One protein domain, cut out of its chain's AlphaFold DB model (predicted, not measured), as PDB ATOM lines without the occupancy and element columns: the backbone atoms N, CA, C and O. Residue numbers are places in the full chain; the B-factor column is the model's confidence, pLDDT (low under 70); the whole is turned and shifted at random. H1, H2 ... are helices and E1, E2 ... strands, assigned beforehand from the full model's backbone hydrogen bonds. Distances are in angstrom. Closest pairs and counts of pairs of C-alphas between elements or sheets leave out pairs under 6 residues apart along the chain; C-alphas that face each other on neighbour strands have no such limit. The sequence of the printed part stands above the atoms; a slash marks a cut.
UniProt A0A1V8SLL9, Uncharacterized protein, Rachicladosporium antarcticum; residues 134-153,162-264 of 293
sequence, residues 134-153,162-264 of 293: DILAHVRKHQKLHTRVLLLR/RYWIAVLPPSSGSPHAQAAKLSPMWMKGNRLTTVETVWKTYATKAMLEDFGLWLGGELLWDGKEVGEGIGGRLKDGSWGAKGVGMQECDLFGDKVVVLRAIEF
ATOM      1  N   ASP A 134      21.569  18.593  38.994       68.00
ATOM      2  CA  ASP A 134      20.524  18.028  38.145       68.00
ATOM      3  C   ASP A 134      20.162  16.595  38.583       68.00
ATOM      4  O   ASP A 134      18.993  16.270  38.816       68.00
ATOM      5  N   ILE A 135      21.170  15.758  38.869       67.12
ATOM      6  CA  ILE A 135      20.977  14.382  39.371       67.12
ATOM      7  C   ILE A 135      20.193  14.383  40.691       67.12
ATOM      8  O   ILE A 135      19.233  13.628  40.864       67.12
ATOM      9  N   LEU A 136      20.549  15.268  41.626       73.69
ATOM     10  CA  LEU A 136      19.843  15.379  42.903       73.69
ATOM     11  C   LEU A 136      18.398  15.862  42.728       73.69
ATOM     12  O   LEU A 136      17.507  15.409  43.456       73.69
ATOM     13  N   ALA A 137      18.127  16.753  41.771       75.19
ATOM     14  CA  ALA A 137      16.764  17.182  41.463       75.19
ATOM     15  C   ALA A 137      15.911  16.009  40.948       75.19
ATOM     16  O   ALA A 137      14.764  15.830  41.374       75.19
ATOM     17  N   HIS A 138      16.496  15.184  40.087       72.75
ATOM     18  CA  HIS A 138      15.912  13.971  39.532       72.75
ATOM     19  C   HIS A 138      15.589  12.917  40.608       72.75
ATOM     20  O   HIS A 138      14.442  12.463  40.709       72.75
ATOM     21  N   VAL A 139      16.534  12.641  41.511       77.50
ATOM     22  CA  VAL A 139      16.330  11.740  42.660       77.50
ATOM     23  C   VAL A 139      15.247  12.266  43.607       77.50
ATOM     24  O   VAL A 139      14.367  11.507  44.007       77.50
ATOM     25  N   ARG A 140      15.225  13.569  43.923       82.38
ATOM     26  CA  ARG A 140      14.181  14.166  44.785       82.38
ATOM     27  C   ARG A 140      12.789  14.075  44.164       82.38
ATOM     28  O   ARG A 140      11.820  13.771  44.863       82.38
ATOM     29  N   LYS A 141      12.665  14.334  42.857       81.06
ATOM     30  CA  LYS A 141      11.404  14.148  42.117       81.06
ATOM     31  C   LYS A 141      10.956  12.688  42.197       81.06
ATOM     32  O   LYS A 141       9.787  12.418  42.478       81.06
ATOM     33  N   HIS A 142      11.892  11.760  42.014       83.94
ATOM     34  CA  HIS A 142      11.623  10.333  42.103       83.94
ATOM     35  C   HIS A 142      11.228   9.887  43.517       83.94
ATOM     36  O   HIS A 142      10.273   9.137  43.664       83.94
ATOM     37  N   GLN A 143      11.864  10.417  44.561       87.56
ATOM     38  CA  GLN A 143      11.504  10.142  45.953       87.56
ATOM     39  C   GLN A 143      10.068  10.569  46.264       87.56
ATOM     40  O   GLN A 143       9.303   9.788  46.823       87.56
ATOM     41  N   LYS A 144       9.658  11.774  45.844       85.25
ATOM     42  CA  LYS A 144       8.268  12.234  46.014       85.25
ATOM     43  C   LYS A 144       7.273  11.306  45.316       85.25
ATOM     44  O   LYS A 144       6.218  11.001  45.869       85.25
ATOM     45  N   LEU A 145       7.603  10.865  44.103       85.12
ATOM     46  CA  LEU A 145       6.790   9.908  43.357       85.12
ATOM     47  C   LEU A 145       6.716   8.562  44.085       85.12
ATOM     48  O   LEU A 145       5.625   8.027  44.267       85.12
ATOM     49  N   HIS A 146       7.854   8.059  44.557       88.81
ATOM     50  CA  HIS A 146       7.951   6.804  45.283       88.81
ATOM     51  C   HIS A 146       7.076   6.802  46.539       88.81
ATOM     52  O   HIS A 146       6.235   5.919  46.699       88.81
ATOM     53  N   THR A 147       7.178   7.839  47.375       88.69
ATOM     54  CA  THR A 147       6.352   7.973  48.584       88.69
ATOM     55  C   THR A 147       4.858   7.962  48.265       88.69
ATOM     56  O   THR A 147       4.086   7.341  48.990       88.69
ATOM     57  N   ARG A 148       4.433   8.592  47.162       86.50
ATOM     58  CA  ARG A 148       3.026   8.565  46.729       86.50
ATOM     59  C   ARG A 148       2.585   7.170  46.291       86.50
ATOM     60  O   ARG A 148       1.489   6.746  46.639       86.50
ATOM     61  N   VAL A 149       3.430   6.456  45.550       86.81
ATOM     62  CA  VAL A 149       3.130   5.103  45.060       86.81
ATOM     63  C   VAL A 149       3.081   4.088  46.203       86.81
ATOM     64  O   VAL A 149       2.227   3.205  46.187       86.81
ATOM     65  N   LEU A 150       3.910   4.247  47.238       88.56
ATOM     66  CA  LEU A 150       3.872   3.395  48.431       88.56
ATOM     67  C   LEU A 150       2.505   3.383  49.126       88.56
ATOM     68  O   LEU A 150       2.111   2.346  49.658       88.56
ATOM     69  N   LEU A 151       1.761   4.494  49.082       87.44
ATOM     70  CA  LEU A 151       0.410   4.581  49.651       87.44
ATOM     71  C   LEU A 151      -0.611   3.714  48.899       87.44
ATOM     72  O   LEU A 151      -1.622   3.323  49.474       87.44
ATOM     73  N   LEU A 152      -0.340   3.402  47.629       85.94
ATOM     74  CA  LEU A 152      -1.199   2.592  46.760       85.94
ATOM     75  C   LEU A 152      -0.824   1.104  46.777       85.94
ATOM     76  O   LEU A 152      -1.466   0.290  46.115       85.94
ATOM     77  N   ARG A 153       0.248   0.744  47.489       86.06
ATOM     78  CA  ARG A 153       0.764  -0.622  47.539       86.06
ATOM     79  C   ARG A 153      -0.203  -1.539  48.278       86.06
ATOM     80  O   ARG A 153      -0.754  -1.180  49.318       86.06
ATOM     81  N   ARG A 162      11.889 -11.116  47.916       90.94
ATOM     82  CA  ARG A 162      10.944 -10.605  46.914       90.94
ATOM     83  C   ARG A 162      10.914  -9.076  46.907       90.94
ATOM     84  O   ARG A 162      11.226  -8.449  47.916       90.94
ATOM     85  N   TYR A 163      10.511  -8.514  45.773       91.75
ATOM     86  CA  TYR A 163      10.359  -7.075  45.552       91.75
ATOM     87  C   TYR A 163       8.946  -6.766  45.068       91.75
ATOM     88  O   TYR A 163       8.364  -7.543  44.306       91.75
ATOM     89  N   TRP A 164       8.412  -5.629  45.495       94.44
ATOM     90  CA  TRP A 164       7.268  -5.006  44.850       94.44
ATOM     91  C   TRP A 164       7.791  -4.117  43.735       94.44
ATOM     92  O   TRP A 164       8.735  -3.360  43.934       94.44
ATOM     93  N   ILE A 165       7.179  -4.210  42.567       94.88
ATOM     94  CA  ILE A 165       7.549  -3.414  41.405       94.88
ATOM     95  C   ILE A 165       6.280  -2.713  40.950       94.88
ATOM     96  O   ILE A 165       5.284  -3.376  40.669       94.88
ATOM     97  N   ALA A 166       6.299  -1.390  40.920       94.12
ATOM     98  CA  ALA A 166       5.215  -0.578  40.397       94.12
ATOM     99  C   ALA A 166       5.658   0.032  39.074       94.12
ATOM    100  O   ALA A 166       6.614   0.806  39.051       94.12
ATOM    101  N   VAL A 167       4.957  -0.284  37.989       92.25
ATOM    102  CA  VAL A 167       5.156   0.387  36.702       92.25
ATOM    103  C   VAL A 167       4.039   1.397  36.513       92.25
ATOM    104  O   VAL A 167       2.859   1.048  36.450       92.25
ATOM    105  N   LEU A 168       4.414   2.669  36.486       88.50
ATOM    106  CA  LEU A 168       3.505   3.776  36.246       88.50
ATOM    107  C   LEU A 168       3.254   3.913  34.746       88.50
ATOM    108  O   LEU A 168       4.226   3.893  33.986       88.50
ATOM    109  N   PRO A 169       1.991   4.075  34.327       83.81
ATOM    110  CA  PRO A 169       1.676   4.269  32.924       83.81
ATOM    111  C   PRO A 169       2.192   5.610  32.387       83.81
ATOM    112  O   PRO A 169       2.427   6.531  33.177       83.81
ATOM    113  N   PRO A 170       2.337   5.734  31.054       78.81
ATOM    114  CA  PRO A 170       2.729   6.984  30.413       78.81
ATOM    115  C   PRO A 170       1.724   8.106  30.698       78.81
ATOM    116  O   PRO A 170       0.511   7.888  30.779       78.81
ATOM    117  N   SER A 171       2.234   9.328  30.866       66.19
ATOM    118  CA  SER A 171       1.443  10.512  31.208       66.19
ATOM    119  C   SER A 171       0.471  10.876  30.076       66.19
ATOM    120  O   SER A 171       0.917  11.299  29.018       66.19
ATOM    121  N   SER A 172      -0.833  10.679  30.315       52.88
ATOM    122  CA  SER A 172      -2.089  11.178  29.688       52.88
ATOM    123  C   SER A 172      -2.172  11.715  28.239       52.88
ATOM    124  O   SER A 172      -3.201  12.287  27.890       52.88
ATOM    125  N   GLY A 173      -1.172  11.552  27.379       52.91
ATOM    126  CA  GLY A 173      -1.203  11.993  25.981       52.91
ATOM    127  C   GLY A 173      -1.427  10.867  24.972       52.91
ATOM    128  O   GLY A 173      -1.543  11.145  23.782       52.91
ATOM    129  N   SER A 174      -1.459   9.602  25.408       51.25
ATOM    130  CA  SER A 174      -1.584   8.467  24.492       51.25
ATOM    131  C   SER A 174      -3.038   8.022  24.294       51.25
ATOM    132  O   SER A 174      -3.820   8.046  25.242       51.25
ATOM    133  N   PRO A 175      -3.445   7.572  23.092       51.97
ATOM    134  CA  PRO A 175      -4.752   6.948  22.869       51.97
ATOM    135  C   PRO A 175      -4.970   5.724  23.773       51.97
ATOM    136  O   PRO A 175      -6.089   5.452  24.197       51.97
ATOM    137  N   HIS A 176      -3.881   5.040  24.148       50.56
ATOM    138  CA  HIS A 176      -3.870   3.945  25.124       50.56
ATOM    139  C   HIS A 176      -3.973   4.435  26.583       50.56
ATOM    140  O   HIS A 176      -4.339   3.666  27.473       50.56
ATOM    141  N   ALA A 177      -3.742   5.726  26.847       47.22
ATOM    142  CA  ALA A 177      -3.861   6.331  28.170       47.22
ATOM    143  C   ALA A 177      -5.314   6.455  28.656       47.22
ATOM    144  O   ALA A 177      -5.533   6.632  29.855       47.22
ATOM    145  N   GLN A 178      -6.315   6.299  27.777       46.75
ATOM    146  CA  GLN A 178      -7.714   6.181  28.210       46.75
ATOM    147  C   GLN A 178      -7.980   4.879  28.986       46.75
ATOM    148  O   GLN A 178      -8.785   4.889  29.919       46.75
ATOM    149  N   ALA A 179      -7.245   3.798  28.692       43.66
ATOM    150  CA  ALA A 179      -7.213   2.594  29.527       43.66
ATOM    151  C   ALA A 179      -6.316   2.777  30.770       43.66
ATOM    152  O   ALA A 179      -6.524   2.138  31.799       43.66
ATOM    153  N   ALA A 180      -5.358   3.707  30.710       45.81
ATOM    154  CA  ALA A 180      -4.423   4.026  31.783       45.81
ATOM    155  C   ALA A 180      -4.938   5.084  32.777       45.81
ATOM    156  O   ALA A 180      -4.165   5.897  33.298       45.81
ATOM    157  N   LYS A 181      -6.236   5.052  33.110       50.44
ATOM    158  CA  LYS A 181      -6.728   5.735  34.312       50.44
ATOM    159  C   LYS A 181      -6.089   5.101  35.564       50.44
ATOM    160  O   LYS A 181      -6.605   4.175  36.178       50.44
ATOM    161  N   LEU A 182      -4.968   5.709  35.956       58.88
ATOM    162  CA  LEU A 182      -4.608   6.131  37.314       58.88
ATOM    163  C   LEU A 182      -4.023   5.122  38.314       58.88
ATOM    164  O   LEU A 182      -3.648   5.563  39.401       58.88
ATOM    165  N   SER A 183      -3.863   3.834  38.000       72.50
ATOM    166  CA  SER A 183      -3.212   2.903  38.941       72.50
ATOM    167  C   SER A 183      -1.858   2.389  38.434       72.50
ATOM    168  O   SER A 183      -1.737   2.020  37.265       72.50
ATOM    169  N   PRO A 184      -0.813   2.368  39.286       85.94
ATOM    170  CA  PRO A 184       0.424   1.672  38.961       85.94
ATOM    171  C   PRO A 184       0.139   0.186  38.721       85.94
ATOM    172  O   PRO A 184      -0.565  -0.449  39.513       85.94
ATOM    173  N   MET A 185       0.738  -0.394  37.682       89.69
ATOM    174  CA  MET A 185       0.736  -1.841  37.517       89.69
ATOM    175  C   MET A 185       1.686  -2.450  38.544       89.69
ATOM    176  O   MET A 185       2.903  -2.273  38.467       89.69
ATOM    177  N   TRP A 186       1.125  -3.183  39.500       92.50
ATOM    178  CA  TRP A 186       1.902  -3.877  40.516       92.50
ATOM    179  C   TRP A 186       2.339  -5.259  40.043       92.50
ATOM    180  O   TRP A 186       1.551  -6.067  39.549       92.50
ATOM    181  N   MET A 187       3.612  -5.557  40.266       92.75
ATOM    182  CA  MET A 187       4.231  -6.842  39.989       92.75
ATOM    183  C   MET A 187       5.038  -7.300  41.205       92.75
ATOM    184  O   MET A 187       5.545  -6.495  41.988       92.75
ATOM    185  N   LYS A 188       5.160  -8.620  41.360       92.94
ATOM    186  CA  LYS A 188       6.012  -9.244  42.379       92.94
ATOM    187  C   LYS A 188       7.266  -9.784  41.701       92.94
ATOM    188  O   LYS A 188       7.176 -10.701  40.888       92.94
ATOM    189  N   GLY A 189       8.422  -9.245  42.066       89.62
ATOM    190  CA  GLY A 189       9.729  -9.714  41.617       89.62
ATOM    191  C   GLY A 189      10.450 -10.571  42.652       89.62
ATOM    192  O   GLY A 189      10.063 -10.661  43.818       89.62
ATOM    193  N   ASN A 190      11.533 -11.204  42.227       86.88
ATOM    194  CA  ASN A 190      12.563 -11.831  43.052       86.88
ATOM    195  C   ASN A 190      13.947 -11.296  42.642       86.88
ATOM    196  O   ASN A 190      14.051 -10.420  41.788       86.88
ATOM    197  N   ARG A 191      15.016 -11.852  43.220       76.06
ATOM    198  CA  ARG A 191      16.406 -11.511  42.862       76.06
ATOM    199  C   ARG A 191      16.770 -11.754  41.392       76.06
ATOM    200  O   ARG A 191      17.718 -11.155  40.917       76.06
ATOM    201  N   LEU A 192      16.038 -12.624  40.694       79.44
ATOM    202  CA  LEU A 192      16.256 -12.942  39.279       79.44
ATOM    203  C   LEU A 192      15.398 -12.078  38.351       79.44
ATOM    204  O   LEU A 192      15.504 -12.186  37.135       79.44
ATOM    205  N   THR A 193      14.502 -11.260  38.907       85.69
ATOM    206  CA  THR A 193      13.670 -10.370  38.105       85.69
ATOM    207  C   THR A 193      14.538  -9.230  37.607       85.69
ATOM    208  O   THR A 193      15.130  -8.504  38.407       85.69
ATOM    209  N   THR A 194      14.603  -9.095  36.289       88.19
ATOM    210  CA  THR A 194      15.378  -8.068  35.594       88.19
ATOM    211  C   THR A 194      14.471  -6.969  35.059       88.19
ATOM    212  O   THR A 194      13.265  -7.181  34.894       88.19
ATOM    213  N   VAL A 195      15.043  -5.804  34.745       86.88
ATOM    214  CA  VAL A 195      14.306  -4.708  34.084       86.88
ATOM    215  C   VAL A 195      13.676  -5.184  32.772       86.88
ATOM    216  O   VAL A 195      12.512  -4.892  32.523       86.88
ATOM    217  N   GLU A 196      14.387  -5.993  31.984       86.38
ATOM    218  CA  GLU A 196      13.871  -6.603  30.751       86.38
ATOM    219  C   GLU A 196      12.611  -7.444  31.008       86.38
ATOM    220  O   GLU A 196      11.617  -7.324  30.295       86.38
ATOM    221  N   THR A 197      12.620  -8.271  32.059       89.56
ATOM    222  CA  THR A 197      11.456  -9.096  32.422       89.56
ATOM    223  C   THR A 197      10.254  -8.219  32.767       89.56
ATOM    224  O   THR A 197       9.122  -8.518  32.375       89.56
ATOM    225  N   VAL A 198      10.496  -7.124  33.493       91.50
ATOM    226  CA  VAL A 198       9.458  -6.148  33.838       91.50
ATOM    227  C   VAL A 198       8.936  -5.454  32.585       91.50
ATOM    228  O   VAL A 198       7.722  -5.379  32.418       91.50
ATOM    229  N   TRP A 199       9.827  -5.024  31.687       90.62
ATOM    230  CA  TRP A 199       9.459  -4.390  30.422       90.62
ATOM    231  C   TRP A 199       8.590  -5.316  29.579       90.62
ATOM    232  O   TRP A 199       7.471  -4.942  29.250       90.62
ATOM    233  N   LYS A 200       9.035  -6.556  29.333       89.38
ATOM    234  CA  LYS A 200       8.290  -7.551  28.542       89.38
ATOM    235  C   LYS A 200       6.909  -7.814  29.139       89.38
ATOM    236  O   LYS A 200       5.907  -7.782  28.435       89.38
ATOM    237  N   THR A 201       6.842  -8.013  30.455       91.38
ATOM    238  CA  THR A 201       5.562  -8.268  31.132       91.38
ATOM    239  C   THR A 201       4.623  -7.067  31.046       91.38
ATOM    240  O   THR A 201       3.421  -7.242  30.848       91.38
ATOM    241  N   TYR A 202       5.156  -5.857  31.223       90.12
ATOM    242  CA  TYR A 202       4.371  -4.635  31.131       90.12
ATOM    243  C   TYR A 202       3.891  -4.396  29.697       90.12
ATOM    244  O   TYR A 202       2.706  -4.153  29.514       90.12
ATOM    245  N   ALA A 203       4.760  -4.563  28.696       88.00
ATOM    246  CA  ALA A 203       4.441  -4.443  27.275       88.00
ATOM    247  C   ALA A 203       3.255  -5.337  26.886       88.00
ATOM    248  O   ALA A 203       2.253  -4.859  26.359       88.00
ATOM    249  N   THR A 204       3.310  -6.623  27.255       88.06
ATOM    250  CA  THR A 204       2.230  -7.582  26.972       88.06
ATOM    251  C   THR A 204       0.922  -7.213  27.670       88.06
ATOM    252  O   THR A 204      -0.147  -7.323  27.077       88.06
ATOM    253  N   LYS A 205       0.977  -6.791  28.939       87.31
ATOM    254  CA  LYS A 205      -0.231  -6.504  29.728       87.31
ATOM    255  C   LYS A 205      -0.868  -5.161  29.398       87.31
ATOM    256  O   LYS A 205      -2.087  -5.046  29.444       87.31
ATOM    257  N   ALA A 206      -0.045  -4.152  29.134       82.69
ATOM    258  CA  ALA A 206      -0.485  -2.808  28.796       82.69
ATOM    259  C   ALA A 206      -0.769  -2.647  27.295       82.69
ATOM    260  O   ALA A 206      -1.243  -1.585  26.904       82.69
ATOM    261  N   MET A 207      -0.485  -3.677  26.482       82.44
ATOM    262  CA  MET A 207      -0.555  -3.630  25.016       82.44
ATOM    263  C   MET A 207       0.205  -2.416  24.468       82.44
ATOM    264  O   MET A 207      -0.319  -1.640  23.672       82.44
ATOM    265  N   LEU A 208       1.427  -2.226  24.971       80.50
ATOM    266  CA  LEU A 208       2.279  -1.088  24.651       80.50
ATOM    267  C   LEU A 208       3.590  -1.596  24.058       80.50
ATOM    268  O   LEU A 208       4.246  -2.438  24.666       80.50
ATOM    269  N   GLU A 209       3.964  -1.076  22.894       76.38
ATOM    270  CA  GLU A 209       5.137  -1.543  22.143       76.38
ATOM    271  C   GLU A 209       6.260  -0.492  22.137       76.38
ATOM    272  O   GLU A 209       7.409  -0.816  22.427       76.38
ATOM    273  N   ASP A 210       5.921   0.789  21.955       81.00
ATOM    274  CA  ASP A 210       6.896   1.877  21.791       81.00
ATOM    275  C   ASP A 210       7.133   2.684  23.077       81.00
ATOM    276  O   ASP A 210       6.754   3.855  23.190       81.00
ATOM    277  N   PHE A 211       7.775   2.072  24.076       84.44
ATOM    278  CA  PHE A 211       8.063   2.743  25.347       84.44
ATOM    279  C   PHE A 211       9.367   2.295  26.014       84.44
ATOM    280  O   PHE A 211       9.833   1.169  25.853       84.44
ATOM    281  N   GLY A 212       9.917   3.175  26.851       84.75
ATOM    282  CA  GLY A 212      11.033   2.877  27.744       84.75
ATOM    283  C   GLY A 212      10.613   2.803  29.210       84.75
ATOM    284  O   GLY A 212       9.668   3.473  29.632       84.75
ATOM    285  N   LEU A 213      11.340   2.016  30.005       87.56
ATOM    286  CA  LEU A 213      11.248   2.022  31.465       87.56
ATOM    287  C   LEU A 213      12.285   2.964  32.064       87.56
ATOM    288  O   LEU A 213      13.482   2.820  31.829       87.56
ATOM    289  N   TRP A 214      11.810   3.879  32.900       86.12
ATOM    290  CA  TRP A 214      12.617   4.923  33.512       86.12
ATOM    291  C   TRP A 214      12.627   4.826  35.032       86.12
ATOM    292  O   TRP A 214      11.576   4.667  35.662       86.12
ATOM    293  N   LEU A 215      13.800   5.035  35.623       86.62
ATOM    294  CA  LEU A 215      14.016   5.114  37.067       86.62
ATOM    295  C   LEU A 215      14.789   6.388  37.379       86.62
ATOM    296  O   LEU A 215      15.811   6.659  36.766       86.62
ATOM    297  N   GLY A 216      14.300   7.214  38.301       78.62
ATOM    298  CA  GLY A 216      15.032   8.421  38.695       78.62
ATOM    299  C   GLY A 216      15.194   9.502  37.617       78.62
ATOM    300  O   GLY A 216      15.590  10.597  37.965       78.62
ATOM    301  N   GLY A 217      14.846   9.272  36.346       73.38
ATOM    302  CA  GLY A 217      15.257  10.137  35.226       73.38
ATOM    303  C   GLY A 217      16.295   9.491  34.302       73.38
ATOM    304  O   GLY A 217      16.663  10.097  33.306       73.38
ATOM    305  N   GLU A 218      16.709   8.260  34.595       78.19
ATOM    306  CA  GLU A 218      17.509   7.397  33.729       78.19
ATOM    307  C   GLU A 218      16.607   6.411  32.983       78.19
ATOM    308  O   GLU A 218      15.658   5.868  33.558       78.19
ATOM    309  N   LEU A 219      16.929   6.170  31.714       80.25
ATOM    310  CA  LEU A 219      16.348   5.102  30.910       80.25
ATOM    311  C   LEU A 219      17.041   3.783  31.263       80.25
ATOM    312  O   LEU A 219      18.241   3.639  31.043       80.25
ATOM    313  N   LEU A 220      16.285   2.820  31.788       80.94
ATOM    314  CA  LEU A 220      16.810   1.503  32.141       80.94
ATOM    315  C   LEU A 220      16.693   0.484  31.002       80.94
ATOM    316  O   LEU A 220      17.549  -0.386  30.883       80.94
ATOM    317  N   TRP A 221      15.623   0.543  30.203       81.12
ATOM    318  CA  TRP A 221      15.387  -0.373  29.078       81.12
ATOM    319  C   TRP A 221      14.402   0.248  28.085       81.12
ATOM    320  O   TRP A 221      13.395   0.808  28.518       81.12
ATOM    321  N   ASP A 222      14.662   0.138  26.783       76.81
ATOM    322  CA  ASP A 222      13.851   0.723  25.702       76.81
ATOM    323  C   ASP A 222      13.112  -0.310  24.837       76.81
ATOM    324  O   ASP A 222      12.463   0.059  23.864       76.81
ATOM    325  N   GLY A 223      13.200  -1.596  25.184       72.88
ATOM    326  CA  GLY A 223      12.526  -2.665  24.448       72.88
ATOM    327  C   GLY A 223      13.321  -3.244  23.287       72.88
ATOM    328  O   GLY A 223      12.926  -4.282  22.759       72.88
ATOM    329  N   LYS A 224      14.447  -2.633  22.909       69.38
ATOM    330  CA  LYS A 224      15.244  -3.103  21.779       69.38
ATOM    331  C   LYS A 224      16.139  -4.254  22.218       69.38
ATOM    332  O   LYS A 224      16.897  -4.159  23.183       69.38
ATOM    333  N   GLU A 225      16.043  -5.374  21.508       56.19
ATOM    334  CA  GLU A 225      17.031  -6.437  21.646       56.19
ATOM    335  C   GLU A 225      18.360  -5.931  21.084       56.19
ATOM    336  O   GLU A 225      18.409  -5.365  19.994       56.19
ATOM    337  N   VAL A 226      19.436  -6.098  21.854       49.06
ATOM    338  CA  VAL A 226      20.771  -5.613  21.495       49.06
ATOM    339  C   VAL A 226      21.272  -6.343  20.241       49.06
ATOM    340  O   VAL A 226      21.882  -7.406  20.328       49.06
ATOM    341  N   GLY A 227      21.028  -5.744  19.079       40.72
ATOM    342  CA  GLY A 227      21.949  -5.689  17.950       40.72
ATOM    343  C   GLY A 227      22.503  -4.265  17.884       40.72
ATOM    344  O   GLY A 227      21.744  -3.328  18.107       40.72
ATOM    345  N   GLU A 228      23.816  -4.126  17.685       37.41
ATOM    346  CA  GLU A 228      24.619  -2.885  17.621       37.41
ATOM    347  C   GLU A 228      23.827  -1.561  17.538       37.41
ATOM    348  O   GLU A 228      23.673  -0.971  16.472       37.41
ATOM    349  N   GLY A 229      23.329  -1.059  18.670       42.31
ATOM    350  CA  GLY A 229      22.622   0.219  18.676       42.31
ATOM    351  C   GLY A 229      21.597   0.357  19.790       42.31
ATOM    352  O   GLY A 229      20.477  -0.120  19.676       42.31
ATOM    353  N   ILE A 230      21.977   1.144  20.800       43.56
ATOM    354  CA  ILE A 230      21.146   1.660  21.900       43.56
ATOM    355  C   ILE A 230      20.874   0.632  23.015       43.56
ATOM    356  O   ILE A 230      19.782   0.124  23.215       43.56
ATOM    357  N   GLY A 231      21.935   0.402  23.791       40.56
ATOM    358  CA  GLY A 231      21.946  -0.118  25.158       40.56
ATOM    359  C   GLY A 231      23.284   0.296  25.787       40.56
ATOM    360  O   GLY A 231      24.338   0.037  25.216       40.56
ATOM    361  N   GLY A 232      23.286   1.075  26.870       38.81
ATOM    362  CA  GLY A 232      24.502   1.742  27.364       38.81
ATOM    363  C   GLY A 232      25.536   0.780  27.966       38.81
ATOM    364  O   GLY A 232      25.185  -0.092  28.754       38.81
ATOM    365  N   ARG A 233      26.825   0.962  27.648       39.31
ATOM    366  CA  ARG A 233      27.940   0.152  28.177       39.31
ATOM    367  C   ARG A 233      28.108   0.333  29.702       39.31
ATOM    368  O   ARG A 233      28.081   1.456  30.216       39.31
ATOM    369  N   LEU A 234      28.251  -0.769  30.438       45.12
ATOM    370  CA  LEU A 234      28.587  -0.837  31.863       45.12
ATOM    371  C   LEU A 234      30.094  -0.585  32.082       45.12
ATOM    372  O   LEU A 234      30.892  -0.645  31.144       45.12
ATOM    373  N   LYS A 235      30.489  -0.280  33.329       37.75
ATOM    374  CA  LYS A 235      31.870   0.110  33.698       37.75
ATOM    375  C   LYS A 235      32.918  -1.007  33.511       37.75
ATOM    376  O   LYS A 235      34.107  -0.717  33.519       37.75
ATOM    377  N   ASP A 236      32.497  -2.257  33.313       43.31
ATOM    378  CA  ASP A 236      33.352  -3.416  33.004       43.31
ATOM    379  C   ASP A 236      33.581  -3.627  31.492       43.31
ATOM    380  O   ASP A 236      34.285  -4.549  31.082       43.31
ATOM    381  N   GLY A 237      32.988  -2.781  30.646       37.75
ATOM    382  CA  GLY A 237      33.085  -2.889  29.198       37.75
ATOM    383  C   GLY A 237      32.025  -3.781  28.539       37.75
ATOM    384  O   GLY A 237      32.114  -3.972  27.323       37.75
ATOM    385  N   SER A 238      31.020  -4.270  29.271       41.09
ATOM    386  CA  SER A 238      29.857  -4.989  28.723       41.09
ATOM    387  C   SER A 238      28.725  -4.036  28.295       41.09
ATOM    388  O   SER A 238      28.644  -2.913  28.779       41.09
ATOM    389  N   TRP A 239      27.859  -4.427  27.355       42.47
ATOM    390  CA  TRP A 239      26.684  -3.635  26.940       42.47
ATOM    391  C   TRP A 239      25.515  -3.872  27.925       42.47
ATOM    392  O   TRP A 239      25.104  -5.014  28.111       42.47
ATOM    393  N   GLY A 240      24.969  -2.833  28.568       50.00
ATOM    394  CA  GLY A 240      23.720  -2.891  29.349       50.00
ATOM    395  C   GLY A 240      22.501  -2.776  28.420       50.00
ATOM    396  O   GLY A 240      22.594  -2.165  27.366       50.00
ATOM    397  N   ALA A 241      21.328  -3.347  28.683       49.47
ATOM    398  CA  ALA A 241      20.689  -3.613  29.967       49.47
ATOM    399  C   ALA A 241      20.040  -5.017  30.038       49.47
ATOM    400  O   ALA A 241      18.909  -5.212  30.481       49.47
ATOM    401  N   LYS A 242      20.793  -6.036  29.626       48.97
ATOM    402  CA  LYS A 242      20.447  -7.431  29.901       48.97
ATOM    403  C   LYS A 242      20.970  -7.776  31.297       48.97
ATOM    404  O   LYS A 242      22.166  -7.970  31.471       48.97
ATOM    405  N   GLY A 243      20.094  -7.815  32.303       57.94
ATOM    406  CA  GLY A 243      20.450  -8.371  33.618       57.94
ATOM    407  C   GLY A 243      20.481  -7.429  34.821       57.94
ATOM    408  O   GLY A 243      20.761  -7.926  35.905       57.94
ATOM    409  N   VAL A 244      20.136  -6.138  34.694       73.06
ATOM    410  CA  VAL A 244      19.978  -5.275  35.884       73.06
ATOM    411  C   VAL A 244      18.858  -5.847  36.749       73.06
ATOM    412  O   VAL A 244      17.687  -5.878  36.339       73.06
ATOM    413  N   GLY A 245      19.230  -6.360  37.918       79.50
ATOM    414  CA  GLY A 245      18.296  -6.971  38.848       79.50
ATOM    415  C   GLY A 245      17.465  -5.914  39.566       79.50
ATOM    416  O   GLY A 245      17.940  -4.824  39.870       79.50
ATOM    417  N   MET A 246      16.232  -6.252  39.946       85.25
ATOM    418  CA  MET A 246      15.384  -5.349  40.745       85.25
ATOM    419  C   MET A 246      16.016  -4.922  42.075       85.25
ATOM    420  O   MET A 246      15.643  -3.895  42.627       85.25
ATOM    421  N   GLN A 247      16.980  -5.692  42.583       83.44
ATOM    422  CA  GLN A 247      17.763  -5.311  43.752       83.44
ATOM    423  C   GLN A 247      18.628  -4.066  43.514       83.44
ATOM    424  O   GLN A 247      18.793  -3.276  44.434       83.44
ATOM    425  N   GLU A 248      19.171  -3.894  42.310       83.19
ATOM    426  CA  GLU A 248      20.004  -2.740  41.947       83.19
ATOM    427  C   GLU A 248      19.151  -1.495  41.682       83.19
ATOM    428  O   GLU A 248      19.605  -0.372  41.873       83.19
ATOM    429  N   CYS A 249      17.883  -1.692  41.310       85.81
ATOM    430  CA  CYS A 249      16.908  -0.620  41.116       85.81
ATOM    431  C   CYS A 249      16.241  -0.140  42.423       85.81
ATOM    432  O   CYS A 249      15.464   0.815  42.392       85.81
ATOM    433  N   ASP A 250      16.490  -0.802  43.559       88.81
ATOM    434  CA  ASP A 250      15.924  -0.451  44.870       88.81
ATOM    435  C   ASP A 250      16.693   0.727  45.491       88.81
ATOM    436  O   ASP A 250      17.518   0.559  46.389       88.81
ATOM    437  N   LEU A 251      16.416   1.936  44.994       85.06
ATOM    438  CA  LEU A 251      17.100   3.169  45.409       85.06
ATOM    439  C   LEU A 251      16.909   3.516  46.895       85.06
ATOM    440  O   LEU A 251      17.695   4.284  47.448       85.06
ATOM    441  N   PHE A 252      15.860   2.998  47.539       87.81
ATOM    442  CA  PHE A 252      15.484   3.363  48.911       87.81
ATOM    443  C   PHE A 252      15.664   2.220  49.918       87.81
ATOM    444  O   PHE A 252      15.554   2.440  51.125       87.81
ATOM    445  N   GLY A 253      15.972   1.010  49.446       87.56
ATOM    446  CA  GLY A 253      16.204  -0.168  50.278       87.56
ATOM    447  C   GLY A 253      14.944  -0.715  50.954       87.56
ATOM    448  O   GLY A 253      15.057  -1.461  51.931       87.56
ATOM    449  N   ASP A 254      13.753  -0.349  50.479       90.12
ATOM    450  CA  ASP A 254      12.466  -0.695  51.092       90.12
ATOM    451  C   ASP A 254      11.739  -1.847  50.377       90.12
ATOM    452  O   ASP A 254      10.588  -2.170  50.702       90.12
ATOM    453  N   LYS A 255      12.432  -2.515  49.443       90.50
ATOM    454  CA  LYS A 255      11.898  -3.596  48.601       90.50
ATOM    455  C   LYS A 255      10.768  -3.150  47.683       90.50
ATOM    456  O   LYS A 255       9.980  -3.998  47.247       90.50
ATOM    457  N   VAL A 256      10.702  -1.860  47.360       91.12
ATOM    458  CA  VAL A 256       9.775  -1.311  46.377       91.12
ATOM    459  C   VAL A 256      10.550  -0.582  45.285       91.12
ATOM    460  O   VAL A 256      11.317   0.337  45.532       91.12
ATOM    461  N   VAL A 257      10.325  -0.996  44.043       92.62
ATOM    462  CA  VAL A 257      10.893  -0.351  42.859       92.62
ATOM    463  C   VAL A 257       9.764   0.324  42.102       92.62
ATOM    464  O   VAL A 257       8.770  -0.317  41.761       92.62
ATOM    465  N   VAL A 258       9.910   1.618  41.828       92.38
ATOM    466  CA  VAL A 258       8.945   2.381  41.032       92.38
ATOM    467  C   VAL A 258       9.575   2.734  39.700       92.38
ATOM    468  O   VAL A 258      10.588   3.421  39.647       92.38
ATOM    469  N   LEU A 259       8.950   2.291  38.621       91.94
ATOM    470  CA  LEU A 259       9.365   2.565  37.254       91.94
ATOM    471  C   LEU A 259       8.295   3.397  36.562       91.94
ATOM    472  O   LEU A 259       7.110   3.295  36.878       91.94
ATOM    473  N   ARG A 260       8.706   4.220  35.603       88.19
ATOM    474  CA  ARG A 260       7.792   4.931  34.707       88.19
ATOM    475  C   ARG A 260       7.914   4.357  33.308       88.19
ATOM    476  O   ARG A 260       9.023   4.300  32.788       88.19
ATOM    477  N   ALA A 261       6.795   3.954  32.724       87.31
ATOM    478  CA  ALA A 261       6.706   3.701  31.298       87.31
ATOM    479  C   ALA A 261       6.546   5.044  30.581       87.31
ATOM    480  O   ALA A 261       5.664   5.826  30.931       87.31
ATOM    481  N   ILE A 262       7.411   5.321  29.611       82.88
ATOM    482  CA  ILE A 262       7.402   6.565  28.836       82.88
ATOM    483  C   ILE A 262       7.395   6.209  27.356       82.88
ATOM    484  O   ILE A 262       8.311   5.534  26.893       82.88
ATOM    485  N   GLU A 263       6.374   6.662  26.630       80.25
ATOM    486  CA  GLU A 263       6.260   6.453  25.185       80.25
ATOM    487  C   GLU A 263       7.259   7.325  24.414       80.25
ATOM    488  O   GLU A 263       7.399   8.528  24.676       80.25
ATOM    489  N   PHE A 264       7.932   6.731  23.428       73.88
ATOM    490  CA  PHE A 264       8.844   7.473  22.561       73.88
ATOM    491  C   PHE A 264       8.061   8.420  21.636       73.88
ATOM    492  O   PHE A 264       7.000   8.086  21.121       73.88
TER     493      PHE A 264
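AT A GLANCE: This is residues 134 to 153 and 162 to 264 of the 293 residues of an uncharacterized protein of Rachicladosporium antarcticum (UniProt A0A1V8SLL9). A strongly twisted wall of five strands stands between two helices, with the long H1 crossing one face and H3 covering the other, which makes three layers. E5 runs through the middle of the sheet, while a long loop within residues 222 to 255 reaches away from the body and the short H2 lies toward the opposite end of the longest axis. The printed part has 123 residues, with three named helices and five named strands in the order H1 E1 H2 E2 H3 E3 E4 E5; the mixed sheet runs E2 E1 E5 E3 E4, and the class is mixed, helices and strands. The whole is compact, with a radius of gyration of the C-alphas of 14.1 A, and spans 40 by 33 by 31 A.

IN THESE COORDINATES: E5, residues 256 to 263, is the longest strand at 22.8 A and ends with C-alpha 263 at (6.260, 6.453, 25.185). E1 is residues 162 to 168, 19.4 A; E2 is 185 to 190, 16.4 A; E3 is 211 to 215, 13.4 A; E4 is 218 to 221, 9.3 A. H1, residues 134 to 150, is 24.4 A long and begins with C-alpha 134 at (20.524, 18.028, 38.145). H3 is residues 195 to 206, 15.8 A, and H2 is residues 175 to 178, 6.2 A.

HOW THE PARTS SIT: E5 is parallel to E1, with N 166 and O 257 2.8 A apart, and antiparallel to E3, with N 214 and O 260 at 2.8 A. Its pairing is staggered: residues 256 to 260 pair with E1 and 260 to 263 with E3. The edge strand E2 is antiparallel to E1, with N 165 and O 187 at 2.9 A. E3 and the other edge strand, E4, form a hairpin, with N 220 and O 213 at 2.8 A. E2, H3 and E3 form a split strand-helix-strand unit, two strands running the same way with E1 and E5 between them, and its crossover is right-handed. H1 is on the sheet at a height over the sheet of 9.4 A and runs across the strands, at 69 degrees to E5 on the local plane; the closest C-alphas of H1 and E5 are those of His 146 and Val 258, 6.2 A. H3 is on the opposite face, the closest C-alphas of H3 and E4 being those of Glu 196 and Trp 221, 6.6 A. H2 is not on the sheet. In H1 and H3 every O i to N i+4 pair is within hydrogen-bond range; H2 is too short for such a pair.

THE WHOLE: The C-alphas of Gln 178 and Asp 236, the two farthest apart, are 42.4 A apart. Residues 154 to 161 are not printed, and C-alphas 153 and 162 are 14.3 A apart across the cut. The link from E4 to E5, 34 residues, is long. The mean pLDDT of the printed part is 75.2, and residues 134 to 135, 171 to 182 and 224 to 243 are under 70.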